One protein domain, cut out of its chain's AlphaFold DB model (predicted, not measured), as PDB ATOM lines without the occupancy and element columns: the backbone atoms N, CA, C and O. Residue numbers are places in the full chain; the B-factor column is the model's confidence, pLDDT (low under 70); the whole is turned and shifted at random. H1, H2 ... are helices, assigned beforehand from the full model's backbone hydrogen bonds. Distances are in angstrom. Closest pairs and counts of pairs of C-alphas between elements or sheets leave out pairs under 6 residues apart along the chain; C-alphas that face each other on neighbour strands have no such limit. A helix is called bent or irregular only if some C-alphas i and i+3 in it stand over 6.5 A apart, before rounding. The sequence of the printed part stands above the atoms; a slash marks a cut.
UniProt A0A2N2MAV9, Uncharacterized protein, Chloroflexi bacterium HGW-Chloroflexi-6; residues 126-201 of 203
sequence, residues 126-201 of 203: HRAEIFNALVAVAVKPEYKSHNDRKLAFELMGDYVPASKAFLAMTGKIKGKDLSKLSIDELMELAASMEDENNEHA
ATOM      1  N   HIS A 126     210.925 183.224 165.373       88.50
ATOM      2  CA  HIS A 126     209.742 183.804 166.016       88.50
ATOM      3  C   HIS A 126     209.414 185.226 165.536       88.50
ATOM      4  O   HIS A 126     208.474 185.839 166.038       88.50
ATOM      5  N   ARG A 127     210.132 185.774 164.545       88.00
ATOM      6  CA  ARG A 127     209.949 187.164 164.093       88.00
ATOM      7  C   ARG A 127     208.499 187.477 163.717       88.00
ATOM      8  O   ARG A 127     207.980 188.513 164.117       88.00
ATOM      9  N   ALA A 128     207.842 186.593 162.967       90.12
ATOM     10  CA  ALA A 128     206.447 186.784 162.569       90.12
ATOM     11  C   ALA A 128     205.486 186.736 163.769       90.12
ATOM     12  O   ALA A 128     204.583 187.560 163.871       90.12
ATOM     13  N   GLU A 129     205.704 185.809 164.702       91.81
ATOM     14  CA  GLU A 129     204.900 185.679 165.922       91.81
ATOM     15  C   GLU A 129     205.022 186.919 166.810       91.81
ATOM     16  O   GLU A 129     204.019 187.400 167.331       91.81
ATOM     17  N   ILE A 130     206.227 187.485 166.912       90.56
ATOM     18  CA  ILE A 130     206.483 188.732 167.638       90.56
ATOM     19  C   ILE A 130     205.696 189.890 167.012       90.56
ATOM     20  O   ILE A 130     205.035 190.634 167.735       90.56
ATOM     21  N   PHE A 131     205.694 190.025 165.680       89.44
ATOM     22  CA  PHE A 131     204.887 191.053 165.010       89.44
ATOM     23  C   PHE A 131     203.385 190.838 165.201       89.44
ATOM     24  O   PHE A 131     202.659 191.792 165.468       89.44
ATOM     25  N   ASN A 132     202.916 189.595 165.118       92.50
ATOM     26  CA  ASN A 132     201.511 189.278 165.352       92.50
ATOM     27  C   ASN A 132     201.091 189.616 166.791       92.50
ATOM     28  O   ASN A 132     200.022 190.188 167.000       92.50
ATOM     29  N   ALA A 133     201.942 189.317 167.776       92.75
ATOM     30  CA  ALA A 133     201.713 189.675 169.170       92.75
ATOM     31  C   ALA A 133     201.685 191.199 169.371       92.75
ATOM     32  O   ALA A 133     200.775 191.705 170.029       92.75
ATOM     33  N   LEU A 134     202.618 191.930 168.748       91.56
ATOM     34  CA  LEU A 134     202.653 193.394 168.770       91.56
ATOM     35  C   LEU A 134     201.338 193.986 168.246       91.56
ATOM     36  O   LEU A 134     200.712 194.793 168.928       91.56
ATOM     37  N   VAL A 135     200.879 193.544 167.071       91.62
ATOM     38  CA  VAL A 135     199.615 194.009 166.475       91.62
ATOM     39  C   VAL A 135     198.426 193.673 167.379       91.62
ATOM     40  O   VAL A 135     197.578 194.529 167.630       91.62
ATOM     41  N   ALA A 136     198.373 192.452 167.921       92.88
ATOM     42  CA  ALA A 136     197.278 192.009 168.782       92.88
ATOM     43  C   ALA A 136     197.146 192.845 170.068       92.88
ATOM     44  O   ALA A 136     196.031 193.050 170.557       92.88
ATOM     45  N   VAL A 137     198.261 193.327 170.623       91.50
ATOM     46  CA  VAL A 137     198.254 194.215 171.793       91.50
ATOM     47  C   VAL A 137     197.969 195.657 171.381       91.50
ATOM     48  O   VAL A 137     197.151 196.311 172.031       91.50
ATOM     49  N   ALA A 138     198.566 196.133 170.286       89.38
ATOM     50  CA  ALA A 138     198.449 197.512 169.821       89.38
ATOM     51  C   ALA A 138     197.021 197.902 169.398       89.38
ATOM     52  O   ALA A 138     196.619 199.048 169.583       89.38
ATOM     53  N   VAL A 139     196.221 196.969 168.873       92.00
ATOM     54  CA  VAL A 139     194.826 197.244 168.474       92.00
ATOM     55  C   VAL A 139     193.902 197.452 169.684       92.00
ATOM     56  O   VAL A 139     192.851 198.086 169.564       92.00
ATOM     57  N   LYS A 140     194.268 196.951 170.870       90.62
ATOM     58  CA  LYS A 140     193.417 197.079 172.059       90.62
ATOM     59  C   LYS A 140     193.373 198.536 172.542       90.62
ATOM     60  O   LYS A 140     194.421 199.170 172.668       90.62
ATOM     61  N   PRO A 141     192.191 199.065 172.909       89.94
ATOM     62  CA  PRO A 141     192.046 200.447 173.372       89.94
ATOM     63  C   PRO A 141     192.561 200.684 174.806       89.94
ATOM     64  O   PRO A 141     192.391 201.770 175.352       89.94
ATOM     65  N   GLU A 142     193.189 199.691 175.439       92.50
ATOM     66  CA  GLU A 142     193.672 199.777 176.815       92.50
ATOM     67  C   GLU A 142     194.874 200.725 176.953       92.50
ATOM     68  O   GLU A 142     195.744 200.816 176.081       92.50
ATOM     69  N   TYR A 143     194.979 201.392 178.106       85.69
ATOM     70  CA  TYR A 143     196.133 202.238 178.428       85.69
ATOM     71  C   TYR A 143     197.452 201.449 178.429       85.69
ATOM     72  O   TYR A 143     198.474 201.946 177.965       85.69
ATOM     73  N   LYS A 144     197.427 200.185 178.876       89.94
ATOM     74  CA  LYS A 144     198.615 199.313 178.923       89.94
ATOM     75  C   LYS A 144     199.220 199.056 177.537       89.94
ATOM     76  O   LYS A 144     200.432 198.920 177.435       89.94
ATOM     77  N   SER A 145     198.404 199.090 176.484       89.00
ATOM     78  CA  SER A 145     198.826 198.934 175.085       89.00
ATOM     79  C   SER A 145     199.412 200.209 174.461       89.00
ATOM     80  O   SER A 145     199.679 200.247 173.260       89.00
ATOM     81  N   HIS A 146     199.565 201.302 175.217       87.81
ATOM     82  CA  HIS A 146     200.134 202.549 174.697       87.81
ATOM     83  C   HIS A 146     201.564 202.364 174.159       87.81
ATOM     84  O   HIS A 146     201.872 202.853 173.074       87.81
ATOM     85  N   ASN A 147     202.415 201.626 174.877       90.12
ATOM     86  CA  ASN A 147     203.815 201.432 174.486       90.12
ATOM     87  C   ASN A 147     203.941 200.641 173.179       90.12
ATOM     88  O   ASN A 147     204.705 201.037 172.305       90.12
ATOM     89  N   ASP A 148     203.142 199.586 173.011       89.88
ATOM     90  CA  ASP A 148     203.124 198.785 171.784       89.88
ATOM     91  C   ASP A 148     202.591 199.576 170.582       89.88
ATOM     92  O   ASP A 148     203.120 199.450 169.481       89.88
ATOM     93  N   ARG A 149     201.593 200.451 170.784       89.62
ATOM     94  CA  ARG A 149     201.117 201.373 169.734       89.62
ATOM     95  C   ARG A 149     202.184 202.378 169.331       89.62
ATOM     96  O   ARG A 149     202.400 202.583 168.141       89.62
ATOM     97  N   LYS A 150     202.856 202.984 170.313       90.25
ATOM     98  CA  LYS A 150     203.962 203.909 170.061       90.25
ATOM     99  C   LYS A 150     205.061 203.214 169.258       90.25
ATOM    100  O   LYS A 150     205.451 203.724 168.215       90.25
ATOM    101  N   LEU A 151     205.478 202.023 169.688       89.56
ATOM    102  CA  LEU A 151     206.470 201.219 168.979       89.56
ATOM    103  C   LEU A 151     206.007 200.856 167.558       89.56
ATOM    104  O   LEU A 151     206.794 200.936 166.622       89.56
ATOM    105  N   ALA A 152     204.737 200.493 167.367       89.31
ATOM    106  CA  ALA A 152     204.196 200.203 166.042       89.31
ATOM    107  C   ALA A 152     204.262 201.428 165.112       89.31
ATOM    108  O   ALA A 152     204.695 201.293 163.969       89.31
ATOM    109  N   PHE A 153     203.898 202.619 165.595       89.12
ATOM    110  CA  PHE A 153     204.015 203.854 164.812       89.12
ATOM    111  C   PHE A 153     205.471 204.257 164.546       89.12
ATOM    112  O   PHE A 153     205.765 204.762 163.466       89.12
ATOM    113  N   GLU A 154     206.395 203.990 165.474       88.75
ATOM    114  CA  GLU A 154     207.838 204.168 165.242       88.75
ATOM    115  C   GLU A 154     208.351 203.235 164.138       88.75
ATOM    116  O   GLU A 154     209.095 203.665 163.260       88.75
ATOM    117  N   LEU A 155     207.927 201.966 164.146       86.56
ATOM    118  CA  LEU A 155     208.311 200.977 163.134       86.56
ATOM    119  C   LEU A 155     207.719 201.278 161.751       86.56
ATOM    120  O   LEU A 155     208.367 200.999 160.744       86.56
ATOM    121  N   MET A 156     206.503 201.831 161.695       86.06
ATOM    122  CA  MET A 156     205.867 202.276 160.448       86.06
ATOM    123  C   MET A 156     206.437 203.610 159.941       86.06
ATOM    124  O   MET A 156     206.305 203.918 158.760       86.06
ATOM    125  N   GLY A 157     207.108 204.373 160.809       82.69
ATOM    126  CA  GLY A 157     207.636 205.703 160.503       82.69
ATOM    127  C   GLY A 157     206.609 206.832 160.637       82.69
ATOM    128  O   GLY A 157     206.954 207.987 160.404       82.69
ATOM    129  N   ASP A 158     205.376 206.521 161.050       83.50
ATOM    130  CA  ASP A 158     204.304 207.500 161.283       83.50
ATOM    131  C   ASP A 158     204.567 208.366 162.524       83.50
ATOM    132  O   ASP A 158     204.037 209.471 162.649       83.50
ATOM    133  N   TYR A 159     205.384 207.870 163.457       81.81
ATOM    134  CA  TYR A 159     205.783 208.597 164.655       81.81
ATOM    135  C   TYR A 159     207.300 208.757 164.727       81.81
ATOM    136  O   TYR A 159     208.058 207.786 164.741       81.81
ATOM    137  N   VAL A 160     207.735 210.011 164.850       76.44
ATOM    138  CA  VAL A 160     209.111 210.378 165.175       76.44
ATOM    139  C   VAL A 160     209.128 210.878 166.621       76.44
ATOM    140  O   VAL A 160     208.370 211.794 166.947       76.44
ATOM    141  N   PRO A 161     209.978 210.318 167.501       78.44
ATOM    142  CA  PRO A 161     210.135 210.815 168.863       78.44
ATOM    143  C   PRO A 161     210.411 212.321 168.891       78.44
ATOM    144  O   PRO A 161     211.180 212.826 168.071       78.44
ATOM    145  N   ALA A 162     209.819 213.027 169.858       71.38
ATOM    146  CA  ALA A 162     209.904 214.486 169.958       71.38
ATOM    147  C   ALA A 162     211.353 215.009 169.950       71.38
ATOM    148  O   ALA A 162     211.632 215.993 169.277       71.38
ATOM    149  N   SER A 163     212.287 214.299 170.589       66.94
ATOM    150  CA  SER A 163     213.721 214.626 170.567       66.94
ATOM    151  C   SER A 163     214.317 214.610 169.155       66.94
ATOM    152  O   SER A 163     215.055 215.514 168.778       66.94
ATOM    153  N   LYS A 164     213.947 213.632 168.319       66.88
ATOM    154  CA  LYS A 164     214.375 213.572 166.912       66.88
ATOM    155  C   LYS A 164     213.697 214.644 166.059       66.88
ATOM    156  O   LYS A 164     214.345 215.218 165.189       66.88
ATOM    157  N   ALA A 165     212.416 214.920 166.306       63.62
ATOM    158  CA  ALA A 165     211.681 215.965 165.596       63.62
ATOM    159  C   ALA A 165     212.239 217.364 165.911       63.62
ATOM    160  O   ALA A 165     212.453 218.154 164.994       63.62
ATOM    161  N   PHE A 166     212.554 217.638 167.180       61.81
ATOM    162  CA  PHE A 166     213.163 218.886 167.635       61.81
ATOM    163  C   PHE A 166     214.522 219.130 166.967       61.81
ATOM    164  O   PHE A 166     214.730 220.171 166.347       61.81
ATOM    165  N   LEU A 167     215.406 218.127 166.980       64.38
ATOM    166  CA  LEU A 167     216.721 218.195 166.331       64.38
ATOM    167  C   LEU A 167     216.647 218.344 164.801       64.38
ATOM    168  O   LEU A 167     217.545 218.922 164.189       64.38
ATOM    169  N   ALA A 168     215.586 217.832 164.171       62.44
ATOM    170  CA  ALA A 168     215.344 218.009 162.741       62.44
ATOM    171  C   ALA A 168     214.791 219.410 162.403       62.44
ATOM    172  O   ALA A 168     215.143 219.967 161.363       62.44
ATOM    173  N   MET A 169     213.952 219.992 163.270       60.91
ATOM    174  CA  MET A 169     213.348 221.319 163.074       60.91
ATOM    175  C   MET A 169     214.315 222.476 163.347       60.91
ATOM    176  O   MET A 169     214.229 223.503 162.677       60.91
ATOM    177  N   THR A 170     215.266 222.326 164.277       60.53
ATOM    178  CA  THR A 170     216.233 223.387 164.621       60.53
ATOM    179  C   THR A 170     217.305 223.627 163.552       60.53
ATOM    180  O   THR A 170     218.065 224.589 163.655       60.53
ATOM    181  N   GLY A 171     217.380 222.805 162.495       55.78
ATOM    182  CA  GLY A 171     218.111 223.098 161.250       55.78
ATOM    183  C   GLY A 171     219.639 223.258 161.346       55.78
ATOM    184  O   GLY A 171     220.301 223.362 160.310       55.78
ATOM    185  N   LYS A 172     220.232 223.246 162.547       52.09
ATOM    186  CA  LYS A 172     221.676 223.448 162.778       52.09
ATOM    187  C   LYS A 172     222.522 222.183 162.605       52.09
ATOM    188  O   LYS A 172     223.747 222.265 162.598       52.09
ATOM    189  N   ILE A 173     221.905 221.023 162.379       53.47
ATOM    190  CA  ILE A 173     222.608 219.757 162.128       53.47
ATOM    191  C   ILE A 173     222.479 219.375 160.645       53.47
ATOM    192  O   ILE A 173     221.940 218.333 160.277       53.47
ATOM    193  N   LYS A 174     222.990 220.224 159.746       44.31
ATOM    194  CA  LYS A 174     223.256 219.801 158.362       44.31
ATOM    195  C   LYS A 174     224.479 218.880 158.366       44.31
ATOM    196  O   LYS A 174     225.609 219.354 158.366       44.31
ATOM    197  N   GLY A 175     224.250 217.567 158.367       51.91
ATOM    198  CA  GLY A 175     225.277 216.579 158.006       51.91
ATOM    199  C   GLY A 175     225.647 215.526 159.053       51.91
ATOM    200  O   GLY A 175     226.443 214.649 158.725       51.91
ATOM    201  N   LYS A 176     225.080 215.537 160.271       55.28
ATOM    202  CA  LYS A 176     225.156 214.360 161.160       55.28
ATOM    203  C   LYS A 176     223.924 213.488 160.963       55.28
ATOM    204  O   LYS A 176     222.791 213.946 161.050       55.28
ATOM    205  N   ASP A 177     224.184 212.219 160.694       57.16
ATOM    206  CA  ASP A 177     223.179 211.185 160.510       57.16
ATOM    207  C   ASP A 177     222.534 210.863 161.872       57.16
ATOM    208  O   ASP A 177     223.062 210.076 162.659       57.16
ATOM    209  N   LEU A 178     221.411 211.527 162.179       60.03
ATOM    210  CA  LEU A 178     220.649 211.396 163.436       60.03
ATOM    211  C   LEU A 178     220.161 209.957 163.700       60.03
ATOM    212  O   LEU A 178     219.703 209.640 164.795       60.03
ATOM    213  N   SER A 179     220.259 209.078 162.700       57.84
ATOM    214  CA  SER A 179     219.958 207.650 162.800       57.84
ATOM    215  C   SER A 179     220.969 206.861 163.648       57.84
ATOM    216  O   SER A 179     220.639 205.770 164.108       57.84
ATOM    217  N   LYS A 180     222.178 207.400 163.874       59.22
ATOM    218  CA  LYS A 180     223.288 206.709 164.558       59.22
ATOM    219  C   LYS A 180     223.449 207.059 166.037       59.22
ATOM    220  O   LYS A 180     224.278 206.446 166.700       59.22
ATOM    221  N   LEU A 181     222.701 208.042 166.532       62.66
ATOM    222  CA  LEU A 181     222.764 208.478 167.926       62.66
ATOM    223  C   LEU A 181     221.785 207.666 168.774       62.66
ATOM    224  O   LEU A 181     220.663 207.374 168.342       62.66
ATOM    225  N   SER A 182     222.216 207.299 169.976       61.34
ATOM    226  CA  SER A 182     221.345 206.652 170.954       61.34
ATOM    227  C   SER A 182     220.257 207.619 171.441       61.34
ATOM    228  O   SER A 182     220.362 208.836 171.293       61.34
ATOM    229  N   ILE A 183     219.173 207.078 172.004       61.34
ATOM    230  CA  ILE A 183     218.042 207.887 172.492       61.34
ATOM    231  C   ILE A 183     218.497 208.862 173.589       61.34
ATOM    232  O   ILE A 183     218.052 210.009 173.592       61.34
ATOM    233  N   ASP A 184     219.415 208.426 174.451       65.06
ATOM    234  CA  ASP A 184     219.936 209.225 175.562       65.06
ATOM    235  C   ASP A 184     220.788 210.396 175.052       65.06
ATOM    236  O   ASP A 184     220.579 211.537 175.455       65.06
ATOM    237  N   GLU A 185     221.656 210.149 174.067       65.75
ATOM    238  CA  GLU A 185     222.452 211.202 173.417       65.75
ATOM    239  C   GLU A 185     221.569 212.207 172.658       65.75
ATOM    240  O   GLU A 185     221.874 213.396 172.610       65.75
ATOM    241  N   LEU A 186     220.455 211.757 172.069       64.94
ATOM    242  CA  LEU A 186     219.494 212.643 171.401       64.94
ATOM    243  C   LEU A 186     218.732 213.524 172.395       64.94
ATOM    244  O   LEU A 186     218.382 214.652 172.057       64.94
ATOM    245  N   MET A 187     218.456 213.020 173.600       66.12
ATOM    246  CA  MET A 187     217.829 213.805 174.662       66.12
ATOM    247  C   MET A 187     218.784 214.846 175.239       66.12
ATOM    248  O   MET A 187     218.384 215.994 175.401       66.12
ATOM    249  N   GLU A 188     220.036 214.472 175.506       71.56
ATOM    250  CA  GLU A 188     221.054 215.399 176.008       71.56
ATOM    251  C   GLU A 188     221.327 216.524 174.999       71.56
ATOM    252  O   GLU A 188     221.375 217.700 175.357       71.56
ATOM    253  N   LEU A 189     221.395 216.183 173.708       68.12
ATOM    254  CA  LEU A 189     221.611 217.166 172.650       68.12
ATOM    255  C   LEU A 189     220.390 218.075 172.444       68.12
ATOM    256  O   LEU A 189     220.559 219.270 172.222       68.12
ATOM    257  N   ALA A 190     219.169 217.545 172.568       64.06
ATOM    258  CA  ALA A 190     217.956 218.360 172.542       64.06
ATOM    259  C   ALA A 190     217.890 219.330 173.736       64.06
ATOM    260  O   ALA A 190     217.607 220.504 173.524       64.06
ATOM    261  N   ALA A 191     218.225 218.872 174.948       70.19
ATOM    262  CA  ALA A 191     218.247 219.705 176.151       70.19
ATOM    263  C   ALA A 191     219.280 220.840 176.047       70.19
ATOM    264  O   ALA A 191     218.936 222.001 176.236       70.19
ATOM    265  N   SER A 192     220.511 220.531 175.620       67.25
ATOM    266  CA  SER A 192     221.549 221.559 175.418       67.25
ATOM    267  C   SER A 192     221.153 222.629 174.388       67.25
ATOM    268  O   SER A 192     221.530 223.789 174.515       67.25
ATOM    269  N   MET A 193     220.355 222.263 173.379       63.25
ATOM    270  CA  MET A 193     219.863 223.195 172.359       63.25
ATOM    271  C   MET A 193     218.647 224.016 172.811       63.25
ATOM    272  O   MET A 193     218.436 225.112 172.287       63.25
ATOM    273  N   GLU A 194     217.828 223.501 173.732       64.44
ATOM    274  CA  GLU A 194     216.774 224.290 174.381       64.44
ATOM    275  C   GLU A 194     217.389 225.387 175.258       64.44
ATOM    276  O   GLU A 194     216.957 226.535 175.157       64.44
ATOM    277  N   ASP A 195     218.450 225.073 176.010       65.44
ATOM    278  CA  ASP A 195     219.168 226.040 176.850       65.44
ATOM    279  C   ASP A 195     219.809 227.170 176.014       65.44
ATOM    280  O   ASP A 195     219.594 228.350 176.300       65.44
ATOM    281  N   GLU A 196     220.501 226.843 174.911       60.56
ATOM    282  CA  GLU A 196     221.106 227.842 174.007       60.56
ATOM    283  C   GLU A 196     220.073 228.782 173.356       60.56
ATOM    284  O   GLU A 196     220.336 229.969 173.148       60.56
ATOM    285  N   ASN A 197     218.889 228.275 172.998       60.00
ATOM    286  CA  ASN A 197     217.836 229.109 172.412       60.00
ATOM    287  C   ASN A 197     217.154 230.006 173.455       60.00
ATOM    288  O   ASN A 197     216.680 231.084 173.093       60.00
ATOM    289  N   ASN A 198     217.109 229.587 174.722       60.12
ATOM    290  CA  ASN A 198     216.516 230.375 175.800       60.12
ATOM    291  C   ASN A 198     217.445 231.526 176.232       60.12
ATOM    292  O   ASN A 198     216.986 232.654 176.388       60.12
ATOM    293  N   GLU A 199     218.764 231.298 176.297       56.72
ATOM    294  CA  GLU A 199     219.760 232.356 176.574       56.72
ATOM    295  C   GLU A 199     219.822 233.441 175.479       56.72
ATOM    296  O   GLU A 199     220.125 234.607 175.749       56.72
ATOM    297  N   HIS A 200     219.509 233.081 174.232       54.38
ATOM    298  CA  HIS A 200     219.409 234.032 173.123       54.38
ATOM    299  C   HIS A 200     218.074 234.789 173.056       54.38
ATOM    300  O   HIS A 200     217.996 235.778 172.332       54.38
ATOM    301  N   ALA A 201     217.039 234.350 173.778       53.50
ATOM    302  CA  ALA A 201     215.741 235.028 173.837       53.50
ATOM    303  C   ALA A 201     215.640 236.052 174.988       53.50
ATOM    304  O   ALA A 201     214.751 236.902 174.964       53.50
TER     305      ALA A 201
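This is residues 126 to 201 of the 203 residues of an uncharacterized protein of Chloroflexi bacterium HGW-Chloroflexi-6 (UniProt A0A2N2MAV9). Two small helix pairs sit one after the other along an elongated shape, joined by residues 157 to 161: H1 and H2 make a loose V at one end, and short H3 packs on a part of the longer H4 at the other. A long loop, residues 170 to 182, joins H3 to H4. The printed part has 76 residues with four named helices, H1 to H4 in that order, no named strand, and the class all helix. It is loose, with a radius of gyration of the C-alphas of 16.4 A and spans of 49 by 26 by 19 A.

H1, residues 127 to 138, touches H2, residues 143 to 156, with its residues 134 to 138 alone. Their closest C-alphas, those of Ala 138 and Arg 149, are 4.7 A apart, and they run opposite ways at a steep tilt of 51 degrees. H3, residues 162 to 169, and H2 are apart. H4, residues 183 to 199, touches H3 with its residues 186 to 190 alone. Their closest C-alphas, those of Ser 163 and Met 187, are 5.9 A apart, and they run the same way at a steep tilt of 56 degrees. H4 is apart from H1 and from H2, and H1 is apart from H3. In H1, H3 and H4 every O i to N i+4 pair is within hydrogen-bond range; in H2, 8 of 10 are.

H1 begins at C-alpha 127 (209.949, 187.164, 164.093) and measures 16.5 A. H2 measures 20.4 A and is irregular: C-alphas 144 and 147 are 7.2 A apart. H3 measures 10.3 A. H4, 24.9 A, ends at C-alpha 199 (219.760, 232.356, 176.574).

The C-alphas farthest apart, those of His 126 and Ala 201, are 52.2 A apart. The printed part has no cut. The links H1 to H2 and H2 to H3 are tight, and H3 to H4 is long. Mean pLDDT of the printed part is 74.3; residues 163 to 187, 189 to 190 and 192 to 201 are under 70.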